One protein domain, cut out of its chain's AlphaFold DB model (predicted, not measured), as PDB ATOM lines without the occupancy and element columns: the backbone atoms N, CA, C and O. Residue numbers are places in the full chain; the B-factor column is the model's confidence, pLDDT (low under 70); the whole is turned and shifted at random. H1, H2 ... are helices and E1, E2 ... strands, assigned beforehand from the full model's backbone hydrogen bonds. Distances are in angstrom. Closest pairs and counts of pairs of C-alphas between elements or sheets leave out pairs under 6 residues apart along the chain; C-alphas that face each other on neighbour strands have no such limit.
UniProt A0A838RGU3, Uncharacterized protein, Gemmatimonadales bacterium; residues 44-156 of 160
ATOM      1  N   LEU A  44     131.817 165.689 100.978       90.75
ATOM      2  CA  LEU A  44     131.893 164.660 102.003       90.75
ATOM      3  C   LEU A  44     131.174 165.151 103.261       90.75
ATOM      4  O   LEU A  44     131.270 166.319 103.645       90.75
ATOM      5  N   MET A  45     130.443 164.250 103.913       87.12
ATOM      6  CA  MET A  45     129.861 164.558 105.213       87.12
ATOM      7  C   MET A  45     130.979 164.724 106.237       87.12
ATOM      8  O   MET A  45     131.825 163.841 106.375       87.12
ATOM      9  N   ARG A  46     130.944 165.849 106.954       83.62
ATOM     10  CA  ARG A  46     131.880 166.128 108.039       83.62
ATOM     11  C   ARG A  46     131.503 165.321 109.273       83.62
ATOM     12  O   ARG A  46     130.393 165.473 109.784       83.62
ATOM     13  N   ASP A  47     132.449 164.552 109.782       85.50
ATOM     14  CA  ASP A  47     132.371 163.995 111.125       85.50
ATOM     15  C   ASP A  47     132.915 165.032 112.116       85.50
ATOM     16  O   ASP A  47     134.046 165.492 112.006       85.50
ATOM     17  N   LEU A  48     132.107 165.449 113.093       81.44
ATOM     18  CA  LEU A  48     132.537 166.440 114.088       81.44
ATOM     19  C   LEU A  48     133.625 165.902 115.030       81.44
ATOM     20  O   LEU A  48     134.289 166.700 115.688       81.44
ATOM     21  N   GLY A  49     133.789 164.578 115.108       86.81
ATOM     22  CA  GLY A  49     134.883 163.940 115.832       86.81
ATOM     23  C   GLY A  49     136.198 163.894 115.051       86.81
ATOM     24  O   GLY A  49     137.234 163.608 115.651       86.81
ATOM     25  N   GLU A  50     136.187 164.171 113.741       88.75
ATOM     26  CA  GLU A  50     137.392 164.133 112.911       88.75
ATOM     27  C   GLU A  50     138.160 165.465 112.957       88.75
ATOM     28  O   GLU A  50     137.587 166.555 113.028       88.75
ATOM     29  N   GLY A  51     139.494 165.386 112.920       92.69
ATOM     30  CA  GLY A  51     140.350 166.571 112.858       92.69
ATOM     31  C   GLY A  51     140.197 167.320 111.530       92.69
ATOM     32  O   GLY A  51     139.941 166.714 110.487       92.69
ATOM     33  N   MET A  52     140.407 168.641 111.544       94.44
ATOM     34  CA  MET A  52     140.267 169.478 110.343       94.44
ATOM     35  C   MET A  52     141.185 169.031 109.203       94.44
ATOM     36  O   MET A  52     140.758 169.000 108.054       94.44
ATOM     37  N   GLU A  53     142.428 168.660 109.511       96.81
ATOM     38  CA  GLU A  53     143.411 168.176 108.543       96.81
ATOM     39  C   GLU A  53     142.964 166.869 107.889       96.81
ATOM     40  O   GLU A  53     143.143 166.695 106.685       96.81
ATOM     41  N   PHE A  54     142.346 165.976 108.663       96.69
ATOM     42  CA  PHE A  54     141.849 164.702 108.154       96.69
ATOM     43  C   PHE A  54     140.663 164.910 107.206       96.69
ATOM     44  O   PHE A  54     140.635 164.347 106.112       96.69
ATOM     45  N   MET A  55     139.729 165.796 107.571       96.56
ATOM     46  CA  MET A  55     138.638 166.181 106.676       96.56
ATOM     47  C   MET A  55     139.165 166.867 105.408       96.56
ATOM     48  O   MET A  55     138.786 166.493 104.300       96.56
ATOM     49  N   ALA A  56     140.088 167.825 105.543       97.38
ATOM     50  CA  ALA A  56     140.701 168.513 104.406       97.38
ATOM     51  C   ALA A  56     141.396 167.535 103.451       97.38
ATOM     52  O   ALA A  56     141.247 167.657 102.235       97.38
ATOM     53  N   GLN A  57     142.119 166.554 103.998       98.25
ATOM     54  CA  GLN A  57     142.747 165.490 103.226       98.25
ATOM     55  C   GLN A  57     141.708 164.726 102.403       98.25
ATOM     56  O   GLN A  57     141.832 164.680 101.181       98.25
ATOM     57  N   ARG A  58     140.654 164.202 103.038       97.81
ATOM     58  CA  ARG A  58     139.605 163.442 102.342       97.81
ATOM     59  C   ARG A  58     138.909 164.269 101.264       97.81
ATOM     60  O   ARG A  58     138.679 163.779 100.161       97.81
ATOM     61  N   CYS A  59     138.608 165.534 101.561       97.31
ATOM     62  CA  CYS A  59     138.036 166.469 100.598       97.31
ATOM     63  C   CYS A  59     138.942 166.661  99.376       97.31
ATOM     64  O   CYS A  59     138.465 166.663  98.244       97.31
ATOM     65  N   ALA A  60     140.247 166.825  99.597       98.25
ATOM     66  CA  ALA A  60     141.202 167.013  98.517       98.25
ATOM     67  C   ALA A  60     141.409 165.732  97.698       98.25
ATOM     68  O   ALA A  60     141.484 165.811  96.476       98.25
ATOM     69  N   GLU A  61     141.475 164.566  98.345       98.44
ATOM     70  CA  GLU A  61     141.605 163.256  97.689       98.44
ATOM     71  C   GLU A  61     140.399 162.973  96.785       98.44
ATOM     72  O   GLU A  61     140.548 162.591  95.622       98.44
ATOM     73  N   ASP A  62     139.194 163.242  97.287       97.19
ATOM     74  CA  ASP A  62     137.969 163.131  96.503       97.19
ATOM     75  C   ASP A  62     137.948 164.124  95.331       97.19
ATOM     76  O   ASP A  62     137.640 163.745  94.201       97.19
ATOM     77  N   PHE A  63     138.367 165.371  95.566       97.31
ATOM     78  CA  PHE A  63     138.488 166.391  94.528       97.31
ATOM     79  C   PHE A  63     139.442 165.980  93.399       97.31
ATOM     80  O   PHE A  63     139.049 166.046  92.231       97.31
ATOM     81  N   VAL A  64     140.666 165.528  93.714       97.62
ATOM     82  CA  VAL A  64     141.654 165.145  92.686       97.62
ATOM     83  C   VAL A  64     141.207 163.917  91.898       97.62
ATOM     84  O   VAL A  64     141.421 163.855  90.685       97.62
ATOM     85  N   ARG A  65     140.540 162.966  92.561       96.94
ATOM     86  CA  ARG A  65     139.971 161.768  91.936       96.94
ATOM     87  C   ARG A  65     138.843 162.132  90.976       96.94
ATOM     88  O   ARG A  65     138.915 161.793  89.800       96.94
ATOM     89  N   GLN A  66     137.845 162.891  91.437       95.75
ATOM     90  CA  GLN A  66     136.709 163.304  90.602       95.75
ATOM     91  C   GLN A  66     137.146 164.140  89.395       95.75
ATOM     92  O   GLN A  66     136.567 164.006  88.321       95.75
ATOM     93  N   ASN A  67     138.196 164.952  89.544       96.56
ATOM     94  CA  ASN A  67     138.716 165.809  88.481       96.56
ATOM     95  C   ASN A  67     139.730 165.124  87.544       96.56
ATOM     96  O   ASN A  67     140.267 165.786  86.652       96.56
ATOM     97  N   GLY A  68     139.965 163.815  87.706       96.12
ATOM     98  CA  GLY A  68     140.738 162.996  86.767       96.12
ATOM     99  C   GLY A  68     142.255 163.135  86.889       96.12
ATOM    100  O   GLY A  68     142.965 162.901  85.915       96.12
ATOM    101  N   TYR A  69     142.769 163.546  88.051       96.50
ATOM    102  CA  TYR A  69     144.215 163.655  88.281       96.50
ATOM    103  C   TYR A  69     144.879 162.329  88.671       96.50
ATOM    104  O   TYR A  69     146.103 162.203  88.589       96.50
ATOM    105  N   THR A  70     144.090 161.352  89.116       96.06
ATOM    106  CA  THR A  70     144.559 160.016  89.503       96.06
ATOM    107  C   THR A  70     144.500 159.062  88.302       96.06
ATOM    108  O   THR A  70     144.212 159.486  87.185       96.06
ATOM    109  N   HIS A  71     144.822 157.776  88.488       94.12
ATOM    110  CA  HIS A  71     144.659 156.758  87.428       94.12
ATOM    111  C   HIS A  71     143.212 156.310  87.235       94.12
ATOM    112  O   HIS A  71     142.899 155.651  86.247       94.12
ATOM    113  N   GLU A  72     142.341 156.638  88.184       93.19
ATOM    114  CA  GLU A  72     140.915 156.383  88.041       93.19
ATOM    115  C   GLU A  72     140.317 157.377  87.037       93.19
ATOM    116  O   GLU A  72     140.766 158.526  86.961       93.19
ATOM    117  N   PRO A  73     139.313 156.957  86.250       90.25
ATOM    118  CA  PRO A  73     138.619 157.882  85.368       90.25
ATOM    119  C   PRO A  73     137.960 159.011  86.183       90.25
ATOM    120  O   PRO A  73     137.511 158.764  87.308       90.25
ATOM    121  N   PRO A  74     137.869 160.238  85.629       93.62
ATOM    122  CA  PRO A  74     137.121 161.315  86.267       93.62
ATOM    123  C   PRO A  74     135.656 160.912  86.456       93.62
ATOM    124  O   PRO A  74     135.146 159.996  85.805       93.62
ATOM    125  N   THR A  75     134.958 161.631  87.333       92.44
ATOM    126  CA  THR A  75     133.514 161.436  87.495       92.44
ATOM    127  C   THR A  75     132.777 161.690  86.178       92.44
ATOM    128  O   THR A  75     133.157 162.576  85.413       92.44
ATOM    129  N   SER A  76     131.708 160.937  85.920       91.25
ATOM    130  CA  SER A  76     130.809 161.177  84.783       91.25
ATOM    131  C   SER A  76     129.883 162.378  84.993       91.25
ATOM    132  O   SER A  76     129.186 162.777  84.069       91.25
ATOM    133  N   ASP A  77     129.824 162.914  86.212       90.19
ATOM    134  CA  ASP A  77     129.041 164.103  86.541       90.19
ATOM    135  C   ASP A  77     129.803 165.373  86.147       90.19
ATOM    136  O   ASP A  77     130.691 165.837  86.864       90.19
ATOM    137  N   GLU A  78     129.453 165.941  84.995       89.00
ATOM    138  CA  GLU A  78     130.127 167.121  84.442       89.00
ATOM    139  C   GLU A  78     129.996 168.362  85.334       89.00
ATOM    140  O   GLU A  78     130.849 169.248  85.286       89.00
ATOM    141  N   THR A  79     128.975 168.418  86.202       87.38
ATOM    142  CA  THR A  79     128.784 169.537  87.141       87.38
ATOM    143  C   THR A  79     129.880 169.609  88.196       87.38
ATOM    144  O   THR A  79     130.021 170.633  88.852       87.38
ATOM    145  N   ARG A  80     130.666 168.536  88.346       90.12
ATOM    146  CA  ARG A  80     131.764 168.393  89.310       90.12
ATOM    147  C   ARG A  80     133.120 168.768  88.728       90.12
ATOM    148  O   ARG A  80     134.110 168.811  89.462       90.12
ATOM    149  N   TRP A  81     133.195 168.983  87.418       92.88
ATOM    150  CA  TRP A  81     134.452 169.271  86.751       92.88
ATOM    151  C   TRP A  81     134.859 170.721  86.988       92.88
ATOM    152  O   TRP A  81     134.141 171.664  86.663       92.88
ATOM    153  N   VAL A  82     136.049 170.899  87.543       94.75
ATOM    154  CA  VAL A  82     136.653 172.206  87.788       94.75
ATOM    155  C   VAL A  82     137.690 172.461  86.716       94.75
ATOM    156  O   VAL A  82     138.516 171.593  86.455       94.75
ATOM    157  N   LEU A  83     137.652 173.636  86.089       94.00
ATOM    158  CA  LEU A  83     138.692 174.104  85.175       94.00
ATOM    159  C   LEU A  83     139.734 174.894  85.975       94.00
ATOM    160  O   LEU A  83     139.386 175.881  86.624       94.00
ATOM    161  N   GLU A  84     141.001 174.482  85.933       92.44
ATOM    162  CA  GLU A  84     142.064 175.214  86.624       92.44
ATOM    163  C   GLU A  84     142.546 176.415  85.802       92.44
ATOM    164  O   GLU A  84     142.486 176.436  84.574       92.44
ATOM    165  N   SER A  85     143.086 177.424  86.489       86.62
ATOM    166  CA  SER A  85     143.475 178.717  85.889       86.62
ATOM    167  C   SER A  85     144.438 178.646  84.691       86.62
ATOM    168  O   SER A  85     144.474 179.574  83.886       86.62
ATOM    169  N   ASN A  86     145.230 177.578  84.573       85.69
ATOM    170  CA  ASN A  86     146.222 177.383  83.513       85.69
ATOM    171  C   ASN A  86     145.784 176.368  82.444       85.69
ATOM    172  O   ASN A  86     146.600 175.967  81.613       85.69
ATOM    173  N   GLU A  87     144.534 175.921  82.488       92.44
ATOM    174  CA  GLU A  87     143.972 174.966  81.544       92.44
ATOM    175  C   GLU A  87     143.070 175.661  80.527       92.44
ATOM    176  O   GLU A  87     142.498 176.723  80.765       92.44
ATOM    177  N   GLY A  88     142.935 175.041  79.360       91.56
ATOM    178  CA  GLY A  88     142.071 175.546  78.310       91.56
ATOM    179  C   GLY A  88     141.849 174.519  77.212       91.56
ATOM    180  O   GLY A  88     142.643 173.596  77.015       91.56
ATOM    181  N   GLY A  89     140.758 174.705  76.476       93.88
ATOM    182  CA  GLY A  89     140.336 173.800  75.415       93.88
ATOM    183  C   GLY A  89     139.319 172.753  75.884       93.88
ATOM    184  O   GLY A  89     138.717 172.894  76.945       93.88
ATOM    185  N   PRO A  90     139.065 171.723  75.062       95.31
ATOM    186  CA  PRO A  90     138.010 170.752  75.325       95.31
ATOM    187  C   PRO A  90     138.394 169.754  76.430       95.31
ATOM    188  O   PRO A  90     139.551 169.332  76.520       95.31
ATOM    189  N   TRP A  91     137.400 169.300  77.202       94.62
ATOM    190  CA  TRP A  91     137.578 168.416  78.365       94.62
ATOM    191  C   TRP A  91     138.396 167.153  78.093       94.62
ATOM    192  O   TRP A  91     139.238 166.791  78.907       94.62
ATOM    193  N   HIS A  92     138.244 166.522  76.925       93.31
ATOM    194  CA  HIS A  92     139.042 165.339  76.584       93.31
ATOM    195  C   HIS A  92     140.556 165.618  76.578       93.31
ATOM    196  O   HIS A  92     141.337 164.760  76.983       93.31
ATOM    197  N   ARG A  93     140.994 166.819  76.160       95.44
ATOM    198  CA  ARG A  93     142.416 167.208  76.210       95.44
ATOM    199  C   ARG A  93     142.854 167.532  77.630       95.44
ATOM    200  O   ARG A  93     143.961 167.167  78.012       95.44
ATOM    201  N   ILE A  94     141.985 168.187  78.398       96.06
ATOM    202  CA  ILE A  94     142.237 168.494  79.808       96.06
ATOM    203  C   ILE A  94     142.444 167.187  80.578       96.06
ATOM    204  O   ILE A  94     143.515 166.986  81.144       96.06
ATOM    205  N   PHE A  95     141.507 166.237  80.506       95.50
ATOM    206  CA  PHE A  95     141.639 164.948  81.186       95.50
ATOM    207  C   PHE A  95     142.838 164.134  80.708       95.50
ATOM    208  O   PHE A  95     143.539 163.567  81.539       95.50
ATOM    209  N   ALA A  96     143.155 164.146  79.409       93.69
ATOM    210  CA  ALA A  96     144.373 163.510  78.908       93.69
ATOM    211  C   ALA A  96     145.652 164.089  79.547       93.69
ATOM    212  O   ALA A  96     146.626 163.365  79.735       93.69
ATOM    213  N   SER A  97     145.658 165.378  79.902       92.06
ATOM    214  CA  SER A  97     146.791 166.014  80.586       92.06
ATOM    215  C   SER A  97     146.836 165.745  82.099       92.06
ATOM    216  O   SER A  97     147.922 165.752  82.686       92.06
ATOM    217  N   ARG A  98     145.673 165.500  82.721       94.38
ATOM    218  CA  ARG A  98     145.526 165.244  84.161       94.38
ATOM    219  C   ARG A  98     145.755 163.784  84.539       94.38
ATOM    220  O   ARG A  98     146.308 163.535  85.611       94.38
ATOM    221  N   LEU A  99     145.350 162.848  83.681       94.56
ATOM    222  CA  LEU A  99     145.281 161.423  83.995       94.56
ATOM    223  C   LEU A  99     146.604 160.891  84.555       94.56
ATOM    224  O   LEU A  99     147.666 161.027  83.942       94.56
ATOM    225  N   GLY A 100     146.525 160.278  85.735       92.81
ATOM    226  CA  GLY A 100     147.657 159.649  86.408       92.81
ATOM    227  C   GLY A 100     148.781 160.611  86.797       92.81
ATOM    228  O   GLY A 100     149.900 160.158  87.035       92.81
ATOM    229  N   SER A 101     148.530 161.924  86.833       93.88
ATOM    230  CA  SER A 101     149.552 162.926  87.157       93.88
ATOM    231  C   SER A 101     149.862 163.007  88.653       93.88
ATOM    232  O   SER A 101     151.006 163.308  89.008       93.88
ATOM    233  N   LEU A 102     148.889 162.700  89.515       95.38
ATOM    234  CA  LEU A 102     149.006 162.730  90.972       95.38
ATOM    235  C   LEU A 102     148.770 161.351  91.589       95.38
ATOM    236  O   LEU A 102     148.049 160.514  91.041       95.38
ATOM    237  N   GLU A 103     149.390 161.117  92.747       95.19
ATOM    238  CA  GLU A 103     148.979 160.014  93.616       95.19
ATOM    239  C   GLU A 103     147.547 160.228  94.106       95.19
ATOM    240  O   GLU A 103     147.095 161.361  94.261       95.19
ATOM    241  N   SER A 104     146.823 159.134  94.341       95.94
ATOM    242  CA  SER A 104     145.440 159.203  94.828       95.94
ATOM    243  C   SER A 104     145.344 159.620  96.292       95.94
ATOM    244  O   SER A 104     144.328 160.176  96.695       95.94
ATOM    245  N   GLN A 105     146.393 159.368  97.074       97.31
ATOM    246  CA  GLN A 105     146.466 159.708  98.490       97.31
ATOM    247  C   GLN A 105     147.335 160.942  98.707       97.31
ATOM    248  O   GLN A 105     148.412 161.087  98.114       97.31
ATOM    249  N   ALA A 106     146.881 161.821  99.595       97.19
ATOM    250  CA  ALA A 106     147.670 162.969 100.000       97.19
ATOM    251  C   ALA A 106     148.883 162.521 100.824       97.19
ATOM    252  O   ALA A 106     148.820 161.605 101.639       97.19
ATOM    253  N   SER A 107     150.006 163.213 100.651       94.75
ATOM    254  CA  SER A 107     151.201 162.999 101.472       94.75
ATOM    255  C   SER A 107     151.118 163.723 102.815       94.75
ATOM    256  O   SER A 107     151.698 163.275 103.799       94.75
ATOM    257  N   THR A 108     150.441 164.872 102.855       94.88
ATOM    258  CA  THR A 108     150.214 165.638 104.084       94.88
ATOM    259  C   THR A 108     149.078 166.634 103.889       94.88
ATOM    260  O   THR A 108     148.841 167.104 102.773       94.88
ATOM    261  N   ALA A 109     148.418 166.987 104.988       97.31
ATOM    262  CA  ALA A 109     147.482 168.091 105.084       97.31
ATOM    263  C   ALA A 109     147.897 169.000 106.243       97.31
ATOM    264  O   ALA A 109     148.291 168.527 107.309       97.31
ATOM    265  N   GLN A 110     147.817 170.308 106.025       97.06
ATOM    266  CA  GLN A 110     148.041 171.318 107.052       97.06
ATOM    267  C   GLN A 110     146.935 172.356 106.970       97.06
ATOM    268  O   GLN A 110     146.691 172.932 105.907       97.06
ATOM    269  N   CYS A 111     146.285 172.614 108.098       96.94
ATOM    270  CA  CYS A 111     145.253 173.626 108.201       96.94
ATOM    271  C   CYS A 111     145.701 174.777 109.101       96.94
ATOM    272  O   CYS A 111     146.467 174.638 110.049       96.94
ATOM    273  N   SER A 112     145.200 175.956 108.769       95.38
ATOM    274  CA  SER A 112     145.272 177.167 109.578       95.38
ATOM    275  C   SER A 112     143.853 177.682 109.804       95.38
ATOM    276  O   SER A 112     142.909 177.228 109.161       95.38
ATOM    277  N   MET A 113     143.713 178.733 110.611       91.56
ATOM    278  CA  MET A 113     142.431 179.418 110.851       91.56
ATOM    279  C   MET A 113     141.793 180.067 109.604       91.56
ATOM    280  O   MET A 113     140.787 180.761 109.713       91.56
ATOM    281  N   ARG A 114     142.408 179.962 108.421       93.56
ATOM    282  CA  ARG A 114     141.907 180.592 107.186       93.56
ATOM    283  C   ARG A 114     141.831 179.618 106.024       93.56
ATOM    284  O   ARG A 114     140.888 179.682 105.235       93.56
ATOM    285  N   GLN A 115     142.818 178.743 105.916       96.88
ATOM    286  CA  GLN A 115     142.993 177.872 104.765       96.88
ATOM    287  C   GLN A 115     143.594 176.535 105.168       96.88
ATOM    288  O   GLN A 115     144.382 176.469 106.117       96.88
ATOM    289  N   CYS A 116     143.273 175.517 104.384       98.06
ATOM    290  CA  CYS A 116     143.948 174.234 104.389       98.06
ATOM    291  C   CYS A 116     144.739 174.064 103.094       98.06
ATOM    292  O   CYS A 116     144.313 174.505 102.023       98.06
ATOM    293  N   LEU A 117     145.889 173.414 103.213       97.38
ATOM    294  CA  LEU A 117     146.761 173.031 102.117       97.38
ATOM    295  C   LEU A 117     147.021 171.532 102.219       97.38
ATOM    296  O   LEU A 117     147.420 171.032 103.270       97.38
ATOM    297  N   VAL A 118     146.799 170.823 101.118       98.19
ATOM    298  CA  VAL A 118     146.963 169.373 101.022       98.19
ATOM    299  C   VAL A 118     147.915 169.065  99.878       98.19
ATOM    300  O   VAL A 118     147.710 169.521  98.754       98.19
ATOM    301  N   LEU A 119     148.980 168.319 100.163       96.88
ATOM    302  CA  LEU A 119     150.023 168.009  99.189       96.88
ATOM    303  C   LEU A 119     149.828 166.629  98.580       96.88
ATOM    304  O   LEU A 119     149.704 165.637  99.296       96.88
ATOM    305  N   PHE A 120     149.926 166.570  97.259       96.25
ATOM    306  CA  PHE A 120     149.915 165.344  96.471       96.25
ATOM    307  C   PHE A 120     151.236 165.195  95.740       96.25
ATOM    308  O   PHE A 120     151.713 166.139  95.106       96.25
ATOM    309  N   ARG A 121     151.826 164.005  95.819       93.81
ATOM    310  CA  ARG A 121     153.046 163.672  95.081       93.81
ATOM    311  C   ARG A 121     152.725 163.537  93.591       93.81
ATOM    312  O   ARG A 121     151.700 162.960  93.226       93.81
ATOM    313  N   LEU A 122     153.603 164.053  92.733       93.00
ATOM    314  CA  LEU A 122     153.538 163.804  91.293       93.00
ATOM    315  C   LEU A 122     154.005 162.379  90.975       93.00
ATOM    316  O   LEU A 122     155.001 161.911  91.517       93.00
ATOM    317  N   ARG A 123     153.337 161.715  90.028       88.56
ATOM    318  CA  ARG A 123     153.654 160.329  89.620       88.56
ATOM    319  C   ARG A 123     154.637 160.202  88.459       88.56
ATOM    320  O   ARG A 123     154.766 159.137  87.858       88.56
ATOM    321  N   ARG A 124     155.316 161.284  88.081       79.12
ATOM    322  CA  ARG A 124     156.285 161.248  86.978       79.12
ATOM    323  C   ARG A 124     157.653 160.819  87.517       79.12
ATOM    324  O   ARG A 124     158.153 161.520  88.390       79.12
ATOM    325  N   PRO A 125     158.306 159.776  86.966       67.31
ATOM    326  CA  PRO A 125     159.580 159.260  87.490       67.31
ATOM    327  C   PRO A 125     160.693 160.311  87.621       67.31
ATOM    328  O   PRO A 125     161.465 160.290  88.570       67.31
ATOM    329  N   ALA A 126     160.755 161.279  86.701       71.00
ATOM    330  CA  ALA A 126     161.728 162.375  86.757       71.00
ATOM    331  C   ALA A 126     161.468 163.390  87.891       71.00
ATOM    332  O   ALA A 126     162.310 164.244  88.153       71.00
ATOM    333  N   LEU A 127     160.291 163.339  88.523       72.94
ATOM    334  CA  LEU A 127     159.767 164.332  89.461       72.94
ATOM    335  C   LEU A 127     159.396 163.698  90.806       72.94
ATOM    336  O   LEU A 127     158.486 164.171  91.480       72.94
ATOM    337  N   ASP A 128     160.090 162.630  91.197       67.88
ATOM    338  CA  ASP A 128     159.707 161.750  92.306       67.88
ATOM    339  C   ASP A 128     159.650 162.457  93.686       67.88
ATOM    340  O   ASP A 128     159.241 161.864  94.676       67.88
ATOM    341  N   CYS A 129     159.995 163.746  93.775       81.44
ATOM    342  CA  CYS A 129     159.878 164.582  94.978       81.44
ATOM    343  C   CYS A 129     159.231 165.953  94.740       81.44
ATOM    344  O   CYS A 129     159.376 166.873  95.557       81.44
ATOM    345  N   ASP A 130     158.541 166.096  93.616       90.38
ATOM    346  CA  ASP A 130     157.720 167.258  93.348       90.38
ATOM    347  C   ASP A 130     156.276 166.972  93.767       90.38
ATOM    348  O   ASP A 130     155.723 165.887  93.559       90.38
ATOM    349  N   TYR A 131     155.649 167.997  94.325       94.00
ATOM    350  CA  TYR A 131     154.287 167.965  94.821       94.00
ATOM    351  C   TYR A 131     153.444 169.023  94.117       94.00
ATOM    352  O   TYR A 131     153.939 170.079  93.710       94.00
ATOM    353  N   ARG A 132     152.145 168.758  94.017       95.12
ATOM    354  CA  ARG A 132     151.116 169.776  93.782       95.12
ATOM    355  C   ARG A 132     150.350 169.995  95.079       95.12
ATOM    356  O   ARG A 132     150.250 169.087  95.902       95.12
ATOM    357  N   ALA A 133     149.809 171.193  95.247       96.69
ATOM    358  CA  ALA A 133     148.975 171.527  96.389       96.69
ATOM    359  C   ALA A 133     147.527 171.701  95.946       96.69
ATOM    360  O   ALA A 133     147.261 172.445  95.005       96.69
ATOM    361  N   VAL A 134     146.605 171.061  96.656       98.00
ATOM    362  CA  VAL A 134     145.208 171.493  96.700       98.00
ATOM    363  C   VAL A 134     145.066 172.461  97.865       98.00
ATOM    364  O   VAL A 134     145.496 172.159  98.979       98.00
ATOM    365  N   THR A 135     144.470 173.623  97.624       97.50
ATOM    366  CA  THR A 135     144.095 174.558  98.691       97.50
ATOM    367  C   THR A 135     142.585 174.654  98.800       97.50
ATOM    368  O   THR A 135     141.856 174.399  97.842       97.50
ATOM    369  N   MET A 136     142.116 174.986  99.998       97.88
ATOM    370  CA  MET A 136     140.703 175.208 100.288       97.88
ATOM    371  C   MET A 136     140.536 176.115 101.506       97.88
ATOM    372  O   MET A 136     141.462 176.314 102.296       97.88
ATOM    373  N   SER A 137     139.341 176.670 101.677       96.50
ATOM    374  CA  SER A 137     138.973 177.399 102.889       96.50
ATOM    375  C   SER A 137     138.874 176.455 104.097       96.50
ATOM    376  O   SER A 137     138.688 175.249 103.946       96.50
ATOM    377  N   GLN A 138     138.911 177.008 105.313       93.19
ATOM    378  CA  GLN A 138     138.682 176.232 106.547       93.19
ATOM    379  C   GLN A 138     137.283 175.588 106.645       93.19
ATOM    380  O   GLN A 138     137.053 174.724 107.481       93.19
ATOM    381  N   VAL A 139     136.329 176.030 105.816       92.75
ATOM    382  CA  VAL A 139     134.985 175.436 105.710       92.75
ATOM    383  C   VAL A 139     134.869 174.501 104.502       92.75
ATOM    384  O   VAL A 139     133.761 174.192 104.068       92.75
ATOM    385  N   PHE A 140     136.011 174.059 103.964       94.19
ATOM    386  CA  PHE A 140     136.138 173.074 102.887       94.19
ATOM    387  C   PHE A 140     135.414 173.488 101.593       94.19
ATOM    388  O   PHE A 140     134.736 172.698 100.936       94.19
ATOM    389  N   THR A 141     135.565 174.764 101.233       94.25
ATOM    390  CA  THR A 141     135.101 175.362  99.967       94.25
ATOM    391  C   THR A 141     136.272 175.971  99.204       94.25
ATOM    392  O   THR A 141     137.369 176.089  99.753       94.25
ATOM    393  N   ARG A 142     136.046 176.417  97.962       94.94
ATOM    394  CA  ARG A 142     137.091 176.981  97.087       94.94
ATOM    395  C   ARG A 142     138.256 176.008  96.868       94.94
ATOM    396  O   ARG A 142     139.410 176.432  96.857       94.94
ATOM    397  N   LEU A 143     137.946 174.717  96.743       96.75
ATOM    398  CA  LEU A 143     138.914 173.696  96.370       96.75
ATOM    399  C   LEU A 143     139.504 174.042  95.002       96.75
ATOM    400  O   LEU A 143     138.775 174.302  94.041       96.75
ATOM    401  N   ARG A 144     140.832 174.068  94.934       95.94
ATOM    402  CA  ARG A 144     141.580 174.366  93.712       95.94
ATOM    403  C   ARG A 144     142.941 173.700  93.742       95.94
ATOM    404  O   ARG A 144     143.554 173.606  94.809       95.94
ATOM    405  N   LEU A 145     143.436 173.285  92.581       96.38
ATOM    406  CA  LEU A 145     144.811 172.827  92.444       96.38
ATOM    407  C   LEU A 145     145.718 174.024  92.128       96.38
ATOM    408  O   LEU A 145     145.652 174.608  91.050       96.38
ATOM    409  N   GLU A 146     146.613 174.379  93.048       94.69
ATOM    410  CA  GLU A 146     147.492 175.540  92.874       94.69
ATOM    411  C   GLU A 146     148.381 175.387  91.625       94.69
ATOM    412  O   GLU A 146     148.927 174.296  91.378       94.69
ATOM    413  N   PRO A 147     148.554 176.458  90.828       84.94
ATOM    414  CA  PRO A 147     149.436 176.447  89.673       84.94
ATOM    415  C   PRO A 147     150.895 176.423  90.145       84.94
ATOM    416  O   PRO A 147     151.368 177.333  90.820       84.94
ATOM    417  N   GLY A 148     151.631 175.375  89.776       83.31
ATOM    418  CA  GLY A 148     153.056 175.240  90.090       83.31
ATOM    419  C   GLY A 148     153.389 173.986  90.889       83.31
ATOM    420  O   GLY A 148     152.511 173.220  91.264       83.31
ATOM    421  N   ARG A 149     154.687 173.753  91.098       85.31
ATOM    422  CA  ARG A 149     155.221 172.584  91.809       85.31
ATOM    423  C   ARG A 149     155.922 173.023  93.083       85.31
ATOM    424  O   ARG A 149     156.610 174.039  93.089       85.31
ATOM    425  N   ILE A 150     155.793 172.216  94.126       86.38
ATOM    426  CA  ILE A 150     156.533 172.360  95.377       86.38
ATOM    427  C   ILE A 150     157.565 171.241  95.409       86.38
ATOM    428  O   ILE A 150     157.199 170.069  95.385       86.38
ATOM    429  N   ARG A 151     158.852 171.586  95.451       81.00
ATOM    430  CA  ARG A 151     159.939 170.604  95.539       81.00
ATOM    431  C   ARG A 151     160.410 170.481  96.980       81.00
ATOM    432  O   ARG A 151     160.745 171.485  97.607       81.00
ATOM    433  N   TYR A 152     160.482 169.258  97.497       70.69
ATOM    434  CA  TYR A 152     161.013 169.029  98.840       70.69
ATOM    435  C   TYR A 152     162.547 168.932  98.814       70.69
ATOM    436  O   TYR A 152     163.116 168.047  98.177       70.69
ATOM    437  N   VAL A 153     163.229 169.850  99.513       61.03
ATOM    438  CA  VAL A 153     164.699 170.029  99.456       61.03
ATOM    439  C   VAL A 153     165.470 168.779  99.909       61.03
ATOM    440  O   VAL A 153     166.501 168.452  99.323       61.03
ATOM    441  N   ARG A 154     164.939 168.024 100.882       62.53
ATOM    442  CA  ARG A 154     165.609 166.841 101.465       62.53
ATOM    443  C   ARG A 154     165.692 165.623 100.538       62.53
ATOM    444  O   ARG A 154     166.289 164.621 100.914       62.53
ATOM    445  N   CYS A 155     165.092 165.664  99.351       59.72
ATOM    446  CA  CYS A 155     165.238 164.565  98.395       59.72
ATOM    447  C   CYS A 155     166.587 164.545  97.672       59.72
ATOM    448  O   CYS A 155     166.976 163.502  97.158       59.72
ATOM    449  N   SER A 156     167.304 165.668  97.649       55.09
ATOM    450  CA  SER A 156     168.625 165.782  97.018       55.09
ATOM    451  C   SER A 156     169.681 164.923  97.726       55.09
ATOM    452  O   SER A 156     170.585 164.410  97.079       55.09
TER     453      SER A 156
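What this domain is: This is residues 44 to 156 of the 160 residues of an uncharacterized protein of Gemmatimonadales bacterium (UniProt A0A838RGU3). Helix H1 packs slantwise over one face of a three-stranded antiparallel sheet, E1 - E2 - E3, with short H2 beyond the last turn of H1 and a tail ending in H3, away from the sheet. The printed part has 113 residues, in order H1 H2 E1 E2 E3 H3, mixed, under half in named elements. It is compact, radius of gyration of the C-alphas 14.0 A, spanning 41 by 39 by 23 A.

Where its parts are: Find C-alpha 52 at (140.267, 169.478, 110.343); H1, residues 52 to 66, runs 21.0 A. Next come H2, 91 to 98; E1, 108 to 111; E2, 115 to 121, 19.9 A; E3, 130 to 137, 23.4 A; and H3, 153 to 156, ending at (168.625, 165.782, 97.018).

How they stand to each other: Hairpins E1-E2 and E2-E3 form a meander, antiparallel neighbours in turn; see N 110 and O 117, 2.9 A, and N 118 and O 134, 2.8 A. H1 is on the sheet, two layers, height 8.4 A; the closest C-alphas to E1 are Glu 53 and Ala 109, 5.3 A. Every O i to N i+4 pair in H1 and H2 is within hydrogen-bond range; H3 is too short for one.

The domain as a whole: The printed part has no cut. Links H1 to H2 and E3 to H3 are long. Residues 125, 128 and 153 to 156 are under pLDDT 70.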